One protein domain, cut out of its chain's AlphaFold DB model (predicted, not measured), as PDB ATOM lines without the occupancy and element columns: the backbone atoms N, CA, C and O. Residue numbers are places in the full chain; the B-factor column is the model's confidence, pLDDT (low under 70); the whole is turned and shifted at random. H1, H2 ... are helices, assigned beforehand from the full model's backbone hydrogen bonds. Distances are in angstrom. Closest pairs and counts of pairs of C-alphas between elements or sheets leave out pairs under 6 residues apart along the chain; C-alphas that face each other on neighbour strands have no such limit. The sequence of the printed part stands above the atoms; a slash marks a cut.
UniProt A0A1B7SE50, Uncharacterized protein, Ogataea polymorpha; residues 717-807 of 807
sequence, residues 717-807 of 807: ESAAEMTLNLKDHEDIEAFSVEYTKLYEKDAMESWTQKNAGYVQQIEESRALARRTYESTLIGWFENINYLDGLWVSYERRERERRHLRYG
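AT A GLANCE: This is residues 717 to 807 of the 807 residues of an uncharacterized protein of Ogataea polymorpha (UniProt A0A1B7SE50). The two longest helices, H2 and H3, make an open V joined at its point by a tight link, and H4 packs across the last part of H3. H1 turns off at a corner from the other end of H2, and the long link between H3 and H4 loops back into the mouth of the V. The printed part has 91 residues with four named helices, in the order H1, H2, H3, H4, and no named strand; its class is all helix. It is loose, with a radius of gyration of the C-alphas of 16.1 A, and elongated, spanning 49 by 32 by 24 A.

HOW THE PARTS SIT: H2, residues 745 to 761, and H3, residues 764 to 780, are close but not clearly touching, with the closest C-alphas, those of Val 759 and Ala 767, 7.3 A apart. They run opposite ways at a steep tilt of 43 degrees. H4, residues 794 to 806, touches H3 at residues 775 to 779 alone. Their closest C-alphas, those of Ser 775 and Glu 800, are 5.0 A apart, and their lines are about perpendicular, at 79 degrees. H1, residues 729 to 741, is close to H2 but not clearly touching, with the closest C-alphas, those of Lys 741 and Ala 747, 6.8 A apart; their lines are about perpendicular, at 88 degrees. H1 is apart from H3 and H4, and H2 is apart from H4. In H1, H3 and H4 every O i to N i+4 pair is within hydrogen-bond range; in H2, 11 of 13 are.

IN THESE COORDINATES: H2 measures 25.3 A from first to last C-alpha, H3 24.0 A, H4 18.8 A and H1 18.6 A. C-alpha 729 begins H1 at (37.788, 32.317, -10.840), C-alpha 745 begins H2 at (23.228, 52.433, -22.011), and C-alpha 806 ends H4 at (-1.700, 58.048, 1.913).

THE WHOLE: The C-alphas farthest apart, those of Glu 730 and Tyr 806, are 49.5 A apart. The printed part has no cut. The link from H3 to H4 is long; in it residues 786 to 787 pair antiparallel with 790 to 791. Residues 717 to 723 stand free. The pLDDT is under 70 in residues 717 to 738 and 805 to 807.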
ATOM      1  N   GLU A 717      11.492  25.015  -9.023       43.38
ATOM      2  CA  GLU A 717      12.456  24.176  -8.279       43.38
ATOM      3  C   GLU A 717      13.928  24.525  -8.581       43.38
ATOM      4  O   GLU A 717      14.779  24.430  -7.696       43.38
ATOM      5  N   SER A 718      14.235  25.005  -9.789       48.44
ATOM      6  CA  SER A 718      15.591  25.401 -10.209       48.44
ATOM      7  C   SER A 718      15.966  26.827  -9.771       48.44
ATOM      8  O   SER A 718      17.143  27.147  -9.582       48.44
ATOM      9  N   ALA A 719      14.964  27.680  -9.527       43.88
ATOM     10  CA  ALA A 719      15.101  29.073  -9.092       43.88
ATOM     11  C   ALA A 719      15.810  29.232  -7.736       43.88
ATOM     12  O   ALA A 719      16.614  30.151  -7.552       43.88
ATOM     13  N   ALA A 720      15.556  28.309  -6.803       39.03
ATOM     14  CA  ALA A 720      16.164  28.299  -5.474       39.03
ATOM     15  C   ALA A 720      17.631  27.815  -5.476       39.03
ATOM     16  O   ALA A 720      18.406  28.212  -4.603       39.03
ATOM     17  N   GLU A 721      18.030  27.001  -6.460       42.25
ATOM     18  CA  GLU A 721      19.410  26.516  -6.635       42.25
ATOM     19  C   GLU A 721      20.279  27.451  -7.499       42.25
ATOM     20  O   GLU A 721      21.505  27.375  -7.447       42.25
ATOM     21  N   MET A 722      19.677  28.414  -8.206       48.38
ATOM     22  CA  MET A 722      20.356  29.412  -9.048       48.38
ATOM     23  C   MET A 722      20.975  30.596  -8.283       48.38
ATOM     24  O   MET A 722      21.161  31.687  -8.831       48.38
ATOM     25  N   THR A 723      21.376  30.406  -7.022       48.31
ATOM     26  CA  THR A 723      22.412  31.303  -6.484       48.31
ATOM     27  C   THR A 723      23.659  30.991  -7.298       48.31
ATOM     28  O   THR A 723      24.131  29.859  -7.232       48.31
ATOM     29  N   LEU A 724      24.154  31.936  -8.104       52.41
ATOM     30  CA  LEU A 724      25.333  31.720  -8.943       52.41
ATOM     31  C   LEU A 724      26.495  31.254  -8.060       52.41
ATOM     32  O   LEU A 724      27.157  32.051  -7.394       52.41
ATOM     33  N   ASN A 725      26.711  29.941  -8.015       48.75
ATOM     34  CA  ASN A 725      27.762  29.329  -7.224       48.75
ATOM     35  C   ASN A 725      29.036  29.406  -8.053       48.75
ATOM     36  O   ASN A 725      29.483  28.419  -8.636       48.75
ATOM     37  N   LEU A 726      29.559  30.625  -8.164       57.25
ATOM     38  CA  LEU A 726      30.785  30.915  -8.881       57.25
ATOM     39  C   LEU A 726      31.943  30.330  -8.069       57.25
ATOM     40  O   LEU A 726      32.487  30.969  -7.169       57.25
ATOM     41  N   LYS A 727      32.254  29.060  -8.333       51.72
ATOM     42  CA  LYS A 727      33.369  28.355  -7.692       51.72
ATOM     43  C   LYS A 727      34.687  28.674  -8.386       51.72
ATOM     44  O   LYS A 727      35.698  28.831  -7.705       51.72
ATOM     45  N   ASP A 728      34.655  28.828  -9.709       61.34
ATOM     46  CA  ASP A 728      35.853  29.027 -10.511       61.34
ATOM     47  C   ASP A 728      36.108  30.514 -10.783       61.34
ATOM     48  O   ASP A 728      35.217  31.297 -11.117       61.34
ATOM     49  N   HIS A 729      37.371  30.925 -10.652       59.22
ATOM     50  CA  HIS A 729      37.788  32.317 -10.840       59.22
ATOM     51  C   HIS A 729      37.504  32.849 -12.252       59.22
ATOM     52  O   HIS A 729      37.293  34.051 -12.422       59.22
ATOM     53  N   GLU A 730      37.521  31.966 -13.252       61.91
ATOM     54  CA  GLU A 730      37.197  32.288 -14.644       61.91
ATOM     55  C   GLU A 730      35.719  32.617 -14.823       61.91
ATOM     56  O   GLU A 730      35.403  33.578 -15.524       61.91
ATOM     57  N   ASP A 731      34.842  31.903 -14.118       65.00
ATOM     58  CA  ASP A 731      33.416  32.198 -14.106       65.00
ATOM     59  C   ASP A 731      33.199  33.557 -13.445       65.00
ATOM     60  O   ASP A 731      32.618  34.448 -14.052       65.00
ATOM     61  N   ILE A 732      33.768  33.785 -12.257       63.66
ATOM     62  CA  ILE A 732      33.636  35.068 -11.552       63.66
ATOM     63  C   ILE A 732      34.030  36.253 -12.444       63.66
ATOM     64  O   ILE A 732      33.357  37.283 -12.438       63.66
ATOM     65  N   GLU A 733      35.116  36.134 -13.206       64.81
ATOM     66  CA  GLU A 733      35.574  37.221 -14.067       64.81
ATOM     67  C   GLU A 733      34.682  37.402 -15.295       64.81
ATOM     68  O   GLU A 733      34.311  38.537 -15.600       64.81
ATOM     69  N   ALA A 734      34.312  36.311 -15.973       66.06
ATOM     70  CA  ALA A 734      33.379  36.365 -17.095       66.06
ATOM     71  C   ALA A 734      32.055  37.012 -16.657       66.06
ATOM     72  O   ALA A 734      31.568  37.934 -17.313       66.06
ATOM     73  N   PHE A 735      31.548  36.618 -15.488       67.69
ATOM     74  CA  PHE A 735      30.367  37.207 -14.869       67.69
ATOM     75  C   PHE A 735      30.575  38.672 -14.482       67.69
ATOM     76  O   PHE A 735      29.714  39.492 -14.773       67.69
ATOM     77  N   SER A 736      31.701  39.046 -13.870       65.69
ATOM     78  CA  SER A 736      31.982  40.437 -13.478       65.69
ATOM     79  C   SER A 736      32.055  41.377 -14.690       65.69
ATOM     80  O   SER A 736      31.506  42.486 -14.661       65.69
ATOM     81  N   VAL A 737      32.686  40.925 -15.781       68.12
ATOM     82  CA  VAL A 737      32.761  41.669 -17.047       68.12
ATOM     83  C   VAL A 737      31.372  41.817 -17.660       68.12
ATOM     84  O   VAL A 737      30.967  42.940 -17.961       68.12
ATOM     85  N   GLU A 738      30.626  40.722 -17.808       68.25
ATOM     86  CA  GLU A 738      29.284  40.749 -18.399       68.25
ATOM     87  C   GLU A 738      28.312  41.586 -17.563       68.25
ATOM     88  O   GLU A 738      27.537  42.385 -18.082       68.25
ATOM     89  N   TYR A 739      28.428  41.498 -16.243       72.50
ATOM     90  CA  TYR A 739      27.602  42.258 -15.324       72.50
ATOM     91  C   TYR A 739      27.901  43.758 -15.367       72.50
ATOM     92  O   TYR A 739      26.991  44.583 -15.308       72.50
ATOM     93  N   THR A 740      29.169  44.139 -15.537       72.38
ATOM     94  CA  THR A 740      29.526  45.550 -15.734       72.38
ATOM     95  C   THR A 740      28.871  46.107 -17.002       72.38
ATOM     96  O   THR A 740      28.417  47.255 -16.987       72.38
ATOM     97  N   LYS A 741      28.733  45.288 -18.059       74.31
ATOM     98  CA  LYS A 741      28.029  45.680 -19.292       74.31
ATOM     99  C   LYS A 741      26.539  45.933 -19.076       74.31
ATOM    100  O   LYS A 741      25.972  46.732 -19.810       74.31
ATOM    101  N   LEU A 742      25.897  45.348 -18.058       73.69
ATOM    102  CA  LEU A 742      24.477  45.617 -17.766       73.69
ATOM    103  C   LEU A 742      24.193  47.080 -17.401       73.69
ATOM    104  O   LEU A 742      23.046  47.518 -17.463       73.69
ATOM    105  N   TYR A 743      25.225  47.833 -17.024       77.31
ATOM    106  CA  TYR A 743      25.133  49.264 -16.739       77.31
ATOM    107  C   TYR A 743      25.518  50.138 -17.947       77.31
ATOM    108  O   TYR A 743      25.567  51.365 -17.830       77.31
ATOM    109  N   GLU A 744      25.807  49.533 -19.106       82.56
ATOM    110  CA  GLU A 744      25.922  50.247 -20.378       82.56
ATOM    111  C   GLU A 744      24.537  50.682 -20.865       82.56
ATOM    112  O   GLU A 744      23.530  50.018 -20.619       82.56
ATOM    113  N   LYS A 745      24.485  51.803 -21.589       77.31
ATOM    114  CA  LYS A 745      23.228  52.433 -22.011       77.31
ATOM    115  C   LYS A 745      22.311  51.464 -22.768       77.31
ATOM    116  O   LYS A 745      21.152  51.312 -22.395       77.31
ATOM    117  N   ASP A 746      22.851  50.774 -23.769       79.69
ATOM    118  CA  ASP A 746      22.086  49.855 -24.619       79.69
ATOM    119  C   ASP A 746      21.549  48.654 -23.817       79.69
ATOM    120  O   ASP A 746      20.425  48.197 -24.027       79.69
ATOM    121  N   ALA A 747      22.325  48.168 -22.842       79.50
ATOM    122  CA  ALA A 747      21.909  47.074 -21.969       79.50
ATOM    123  C   ALA A 747      20.802  47.506 -20.995       79.50
ATOM    124  O   ALA A 747      19.870  46.741 -20.748       79.50
ATOM    125  N   MET A 748      20.853  48.741 -20.483       82.75
ATOM    126  CA  MET A 748      19.791  49.293 -19.634       82.75
ATOM    127  C   MET A 748      18.482  49.512 -20.409       82.75
ATOM    128  O   MET A 748      17.398  49.294 -19.862       82.75
ATOM    129  N   GLU A 749      18.562  49.905 -21.683       83.94
ATOM    130  CA  GLU A 749      17.391  50.013 -22.567       83.94
ATOM    131  C   GLU A 749      16.768  48.633 -22.824       83.94
ATOM    132  O   GLU A 749      15.567  48.450 -22.603       83.94
ATOM    133  N   SER A 750      17.595  47.643 -23.172       85.00
ATOM    134  CA  SER A 750      17.166  46.247 -23.330       85.00
ATOM    135  C   SER A 750      16.516  45.694 -22.053       85.00
ATOM    136  O   SER A 750      15.412  45.145 -22.088       85.00
ATOM    137  N   TRP A 751      17.134  45.932 -20.890       87.50
ATOM    138  CA  TRP A 751      16.584  45.547 -19.589       87.50
ATOM    139  C   TRP A 751      15.222  46.191 -19.318       87.50
ATOM    140  O   TRP A 751      14.298  45.527 -18.847       87.50
ATOM    141  N   THR A 752      15.068  47.473 -19.652       87.25
ATOM    142  CA  THR A 752      13.800  48.193 -19.483       87.25
ATOM    143  C   THR A 752      12.689  47.558 -20.321       87.25
ATOM    144  O   THR A 752      11.574  47.382 -19.824       87.25
ATOM    145  N   GLN A 753      12.996  47.161 -21.559       87.31
ATOM    146  CA  GLN A 753      12.048  46.494 -22.450       87.31
ATOM    147  C   GLN A 753      11.667  45.096 -21.942       87.31
ATOM    148  O   GLN A 753      10.477  44.788 -21.839       87.31
ATOM    149  N   LYS A 754      12.657  44.284 -21.545       87.25
ATOM    150  CA  LYS A 754      12.440  42.951 -20.956       87.25
ATOM    151  C   LYS A 754      11.574  43.026 -19.697       87.25
ATOM    152  O   LYS A 754      10.592  42.300 -19.553       87.25
ATOM    153  N   ASN A 755      11.882  43.976 -18.818       89.12
ATOM    154  CA  ASN A 755      11.114  44.212 -17.605       89.12
ATOM    155  C   ASN A 755       9.668  44.654 -17.892       89.12
ATOM    156  O   ASN A 755       8.758  44.239 -17.179       89.12
ATOM    157  N   ALA A 756       9.438  45.481 -18.916       88.62
ATOM    158  CA  ALA A 756       8.089  45.908 -19.287       88.62
ATOM    159  C   ALA A 756       7.208  44.730 -19.739       88.62
ATOM    160  O   ALA A 756       6.030  44.699 -19.387       88.62
ATOM    161  N   GLY A 757       7.780  43.759 -20.461       87.69
ATOM    162  CA  GLY A 757       7.093  42.518 -20.830       87.69
ATOM    163  C   GLY A 757       6.734  41.664 -19.611       87.69
ATOM    164  O   GLY A 757       5.578  41.286 -19.448       87.69
ATOM    165  N   TYR A 758       7.691  41.452 -18.703       88.38
ATOM    166  CA  TYR A 758       7.485  40.659 -17.483       88.38
ATOM    167  C   TYR A 758       6.361  41.212 -16.591       88.38
ATOM    168  O   TYR A 758       5.493  40.475 -16.128       88.38
ATOM    169  N   VAL A 759       6.311  42.536 -16.401       87.88
ATOM    170  CA  VAL A 759       5.279  43.188 -15.571       87.88
ATOM    171  C   VAL A 759       3.857  42.966 -16.106       87.88
ATOM    172  O   VAL A 759       2.909  43.038 -15.329       87.88
ATOM    173  N   GLN A 760       3.682  42.689 -17.402       87.62
ATOM    174  CA  GLN A 760       2.361  42.395 -17.977       87.62
ATOM    175  C   GLN A 760       1.878  40.970 -17.682       87.62
ATOM    176  O   GLN A 760       0.680  40.717 -17.764       87.62
ATOM    177  N   GLN A 761       2.797  40.056 -17.372       87.69
ATOM    178  CA  GLN A 761       2.526  38.621 -17.235       87.69
ATOM    179  C   GLN A 761       2.559  38.146 -15.778       87.69
ATOM    180  O   GLN A 761       2.038  37.080 -15.464       87.69
ATOM    181  N   ILE A 762       3.161  38.935 -14.889       87.75
ATOM    182  CA  ILE A 762       3.341  38.580 -13.486       87.75
ATOM    183  C   ILE A 762       2.003  38.492 -12.725       87.75
ATOM    184  O   ILE A 762       1.101  39.311 -12.913       87.75
ATOM    185  N   GLU A 763       1.894  37.523 -11.813       89.50
ATOM    186  CA  GLU A 763       0.738  37.375 -10.922       89.50
ATOM    187  C   GLU A 763       0.480  38.631 -10.076       89.50
ATOM    188  O   GLU A 763       1.406  39.321  -9.641       89.50
ATOM    189  N   GLU A 764      -0.789  38.895  -9.755       88.44
ATOM    190  CA  GLU A 764      -1.202  40.084  -8.998       88.44
ATOM    191  C   GLU A 764      -0.543  40.172  -7.607       88.44
ATOM    192  O   GLU A 764      -0.142  41.253  -7.169       88.44
ATOM    193  N   SER A 765      -0.358  39.030  -6.937       88.06
ATOM    194  CA  SER A 765       0.324  38.927  -5.640       88.06
ATOM    195  C   SER A 765       1.780  39.408  -5.723       88.06
ATOM    196  O   SER A 765       2.214  40.255  -4.934       88.06
ATOM    197  N   ARG A 766       2.523  38.927  -6.726       88.44
ATOM    198  CA  ARG A 766       3.913  39.305  -7.004       88.44
ATOM    199  C   ARG A 766       4.002  40.751  -7.505       88.44
ATOM    200  O   ARG A 766       4.913  41.476  -7.109       88.44
ATOM    201  N   ALA A 767       3.028  41.219  -8.293       88.25
ATOM    202  CA  ALA A 767       2.934  42.615  -8.722       88.25
ATOM    203  C   ALA A 767       2.774  43.572  -7.530       88.25
ATOM    204  O   ALA A 767       3.420  44.623  -7.481       88.25
ATOM    205  N   LEU A 768       1.935  43.212  -6.554       88.88
ATOM    206  CA  LEU A 768       1.746  43.986  -5.329       88.88
ATOM    207  C   LEU A 768       3.008  43.979  -4.457       88.88
ATOM    208  O   LEU A 768       3.426  45.040  -3.983       88.88
ATOM    209  N   ALA A 769       3.645  42.815  -4.289       89.25
ATOM    210  CA  ALA A 769       4.914  42.691  -3.571       89.25
ATOM    211  C   ALA A 769       6.003  43.571  -4.203       89.25
ATOM    212  O   ALA A 769       6.665  44.340  -3.505       89.25
ATOM    213  N   ARG A 770       6.114  43.545  -5.537       91.00
ATOM    214  CA  ARG A 770       7.034  44.391  -6.303       91.00
ATOM    215  C   ARG A 770       6.753  45.877  -6.111       91.00
ATOM    216  O   ARG A 770       7.678  46.638  -5.853       91.00
ATOM    217  N   ARG A 771       5.492  46.310  -6.222       88.69
ATOM    218  CA  ARG A 771       5.127  47.717  -5.985       88.69
ATOM    219  C   ARG A 771       5.520  48.142  -4.575       88.69
ATOM    220  O   ARG A 771       6.173  49.159  -4.415       88.69
ATOM    221  N   THR A 772       5.211  47.321  -3.576       89.19
ATOM    222  CA  THR A 772       5.554  47.600  -2.173       89.19
ATOM    223  C   THR A 772       7.067  47.725  -1.983       89.19
ATOM    224  O   THR A 772       7.531  48.686  -1.367       89.19
ATOM    225  N   TYR A 773       7.837  46.801  -2.565       91.44
ATOM    226  CA  TYR A 773       9.299  46.830  -2.617       91.44
ATOM    227  C   TYR A 773       9.823  48.144  -3.221       91.44
ATOM    228  O   TYR A 773      10.570  48.883  -2.572       91.44
ATOM    229  N   GLU A 774       9.395  48.466  -4.446       91.81
ATOM    230  CA  GLU A 774       9.896  49.618  -5.197       91.81
ATOM    231  C   GLU A 774       9.501  50.931  -4.513       91.81
ATOM    232  O   GLU A 774      10.359  51.793  -4.305       91.81
ATOM    233  N   SER A 775       8.232  51.080  -4.112       90.38
ATOM    234  CA  SER A 775       7.749  52.290  -3.445       90.38
ATOM    235  C   SER A 775       8.498  52.525  -2.136       90.38
ATOM    236  O   SER A 775       8.927  53.651  -1.890       90.38
ATOM    237  N   THR A 776       8.724  51.475  -1.334       89.75
ATOM    238  CA  THR A 776       9.451  51.571  -0.056       89.75
ATOM    239  C   THR A 776      10.879  52.070  -0.261       89.75
ATOM    240  O   THR A 776      11.296  53.023   0.400       89.75
ATOM    241  N   LEU A 777      11.630  51.482  -1.199       91.94
ATOM    242  CA  LEU A 777      13.021  51.876  -1.445       91.94
ATOM    243  C   LEU A 777      13.130  53.258  -2.103       91.94
ATOM    244  O   LEU A 777      13.963  54.062  -1.686       91.94
ATOM    245  N   ILE A 778      12.265  53.578  -3.071       92.88
ATOM    246  CA  ILE A 778      12.215  54.906  -3.710       92.88
ATOM    247  C   ILE A 778      11.802  55.991  -2.703       92.88
ATOM    248  O   ILE A 778      12.287  57.124  -2.761       92.88
ATOM    249  N   GLY A 779      10.917  55.657  -1.764       89.94
ATOM    250  CA  GLY A 779      10.531  56.539  -0.668       89.94
ATOM    251  C   GLY A 779      11.651  56.754   0.349       89.94
ATOM    252  O   GLY A 779      11.846  57.881   0.809       89.94
ATOM    253  N   TRP A 780      12.398  55.696   0.673       91.69
ATOM    254  CA  TRP A 780      13.502  55.732   1.633       91.69
ATOM    255  C   TRP A 780      14.732  56.487   1.105       91.69
ATOM    256  O   TRP A 780      15.292  57.331   1.813       91.69
ATOM    257  N   PHE A 781      15.142  56.214  -0.139       93.62
ATOM    258  CA  PHE A 781      16.302  56.837  -0.777       93.62
ATOM    259  C   PHE A 781      15.909  58.106  -1.538       93.62
ATOM    260  O   PHE A 781      15.367  58.070  -2.641       93.62
ATOM    261  N   GLU A 782      16.226  59.270  -0.968       90.31
ATOM    262  CA  GLU A 782      15.687  60.559  -1.426       90.31
ATOM    263  C   GLU A 782      16.110  60.936  -2.860       90.31
ATOM    264  O   GLU A 782      15.370  61.634  -3.569       90.31
ATOM    265  N   ASN A 783      17.286  60.467  -3.283       92.94
ATOM    266  CA  ASN A 783      17.944  60.844  -4.533       92.94
ATOM    267  C   ASN A 783      18.275  59.649  -5.440       92.94
ATOM    268  O   ASN A 783      19.138  59.771  -6.310       92.94
ATOM    269  N   ILE A 784      17.580  58.519  -5.267       94.75
ATOM    270  CA  ILE A 784      17.800  57.334  -6.099       94.75
ATOM    271  C   ILE A 784      17.386  57.591  -7.552       94.75
ATOM    272  O   ILE A 784      16.269  58.028  -7.841       94.75
ATOM    273  N   ASN A 785      18.313  57.335  -8.467       93.75
ATOM    274  CA  ASN A 785      18.149  57.486  -9.909       93.75
ATOM    275  C   ASN A 785      17.963  56.130 -10.593       93.75
ATOM    276  O   ASN A 785      17.214  56.032 -11.559       93.75
ATOM    277  N   TYR A 786      18.623  55.094 -10.079       93.50
ATOM    278  CA  TYR A 786      18.509  53.731 -10.574       93.50
ATOM    279  C   TYR A 786      18.245  52.772  -9.419       93.50
ATOM    280  O   TYR A 786      18.988  52.762  -8.436       93.50
ATOM    281  N   LEU A 787      17.193  51.973  -9.564       94.19
ATOM    282  CA  LEU A 787      16.872  50.855  -8.684       94.19
ATOM    283  C   LEU A 787      16.793  49.600  -9.554       94.19
ATOM    284  O   LEU A 787      15.991  49.568 -10.487       94.19
ATOM    285  N   ASP A 788      17.641  48.609  -9.283       92.25
ATOM    286  CA  ASP A 788      17.632  47.304  -9.964       92.25
ATOM    287  C   ASP A 788      17.725  47.417 -11.498       92.25
ATOM    288  O   ASP A 788      17.024  46.751 -12.261       92.25
ATOM    289  N   GLY A 789      18.573  48.339 -11.965       88.12
ATOM    290  CA  GLY A 789      18.764  48.635 -13.388       88.12
ATOM    291  C   GLY A 789      17.649  49.465 -14.037       88.12
ATOM    292  O   GLY A 789      17.775  49.826 -15.204       88.12
ATOM    293  N   LEU A 790      16.580  49.813 -13.314       91.19
ATOM    294  CA  LEU A 790      15.479  50.627 -13.831       91.19
ATOM    295  C   LEU A 790      15.650  52.100 -13.471       91.19
ATOM    296  O   LEU A 790      15.923  52.453 -12.322       91.19
ATOM    297  N   TRP A 791      15.402  52.971 -14.448       91.50
ATOM    298  CA  TRP A 791      15.405  54.414 -14.233       91.50
ATOM    299  C   TRP A 791      14.238  54.859 -13.338       91.50
ATOM    300  O   TRP A 791      13.078  54.463 -13.512       91.50
ATOM    301  N   VAL A 792      14.548  55.725 -12.377       92.25
ATOM    302  CA  VAL A 792      13.586  56.365 -11.480       92.25
ATOM    303  C   VAL A 792      13.467  57.832 -11.875       92.25
ATOM    304  O   VAL A 792      14.221  58.687 -11.405       92.25
ATOM    305  N   SER A 793      12.500  58.123 -12.747       90.12
ATOM    306  CA  SER A 793      12.191  59.498 -13.137       90.12
ATOM    307  C   SER A 793      11.652  60.313 -11.957       90.12
ATOM    308  O   SER A 793      11.196  59.765 -10.945       90.12
ATOM    309  N   TYR A 794      11.673  61.638 -12.095       88.75
ATOM    310  CA  TYR A 794      11.095  62.539 -11.101       88.75
ATOM    311  C   TYR A 794       9.602  62.245 -10.872       88.75
ATOM    312  O   TYR A 794       9.159  62.149  -9.729       88.75
ATOM    313  N   GLU A 795       8.842  62.007 -11.944       89.31
ATOM    314  CA  GLU A 795       7.411  61.695 -11.869       89.31
ATOM    315  C   GLU A 795       7.162  60.376 -11.136       89.31
ATOM    316  O   GLU A 795       6.278  60.305 -10.280       89.31
ATOM    317  N   ARG A 796       7.963  59.339 -11.433       90.25
ATOM    318  CA  ARG A 796       7.896  58.048 -10.732       90.25
ATOM    319  C   ARG A 796       8.168  58.245  -9.245       90.25
ATOM    320  O   ARG A 796       7.381  57.791  -8.422       90.25
ATOM    321  N   ARG A 797       9.226  58.978  -8.895       90.50
ATOM    322  CA  ARG A 797       9.598  59.253  -7.500       90.50
ATOM    323  C   ARG A 797       8.481  59.954  -6.729       90.50
ATOM    324  O   ARG A 797       8.138  59.535  -5.625       90.50
ATOM    325  N   GLU A 798       7.900  61.000  -7.307       87.44
ATOM    326  CA  GLU A 798       6.816  61.746  -6.663       87.44
ATOM    327  C   GLU A 798       5.531  60.921  -6.540       87.44
ATOM    328  O   GLU A 798       4.837  61.019  -5.526       87.44
ATOM    329  N   ARG A 799       5.233  60.062  -7.522       87.81
ATOM    330  CA  ARG A 799       4.116  59.115  -7.440       87.81
ATOM    331  C   ARG A 799       4.298  58.138  -6.278       87.81
ATOM    332  O   ARG A 799       3.409  58.046  -5.435       87.81
ATOM    333  N   GLU A 800       5.447  57.468  -6.192       85.88
ATOM    334  CA  GLU A 800       5.706  56.484  -5.129       85.88
ATOM    335  C   GLU A 800       5.701  57.120  -3.728       85.88
ATOM    336  O   GLU A 800       5.160  56.558  -2.776       85.88
ATOM    337  N   ARG A 801       6.212  58.353  -3.596       81.75
ATOM    338  CA  ARG A 801       6.160  59.107  -2.331       81.75
ATOM    339  C   ARG A 801       4.750  59.462  -1.888       81.75
ATOM    340  O   ARG A 801       4.498  59.514  -0.686       81.75
ATOM    341  N   ARG A 802       3.842  59.753  -2.824       79.81
ATOM    342  CA  ARG A 802       2.433  59.997  -2.484       79.81
ATOM    343  C   ARG A 802       1.793  58.718  -1.964       79.81
ATOM    344  O   ARG A 802       1.136  58.780  -0.935       79.81
ATOM    345  N   HIS A 803       2.046  57.577  -2.603       74.94
ATOM    346  CA  HIS A 803       1.509  56.294  -2.141       74.94
ATOM    347  C   HIS A 803       1.889  55.989  -0.686       74.94
ATOM    348  O   HIS A 803       1.008  55.661   0.094       74.94
ATOM    349  N   LEU A 804       3.143  56.225  -0.289       72.31
ATOM    350  CA  LEU A 804       3.600  56.039   1.098       72.31
ATOM    351  C   LEU A 804       3.060  57.060   2.117       72.31
ATOM    352  O   LEU A 804       3.222  56.867   3.316       72.31
ATOM    353  N   ARG A 805       2.506  58.195   1.670       61.47
ATOM    354  CA  ARG A 805       1.907  59.204   2.566       61.47
ATOM    355  C   ARG A 805       0.415  58.978   2.802       61.47
ATOM    356  O   ARG A 805      -0.120  59.550   3.747       61.47
ATOM    357  N   TYR A 806      -0.246  58.233   1.918       52.31
ATOM    358  CA  TYR A 806      -1.700  58.048   1.913       52.31
ATOM    359  C   TYR A 806      -2.142  56.593   2.136       52.31
ATOM    360  O   TYR A 806      -3.338  56.367   2.315       52.31
ATOM    361  N   GLY A 807      -1.215  55.633   2.108       41.59
ATOM    362  CA  GLY A 807      -1.401  54.247   2.546       41.59
ATOM    363  C   GLY A 807      -0.545  53.971   3.768       41.59
ATOM    364  O   GLY A 807      -0.966  53.105   4.563       41.59
TER     365      GLY A 807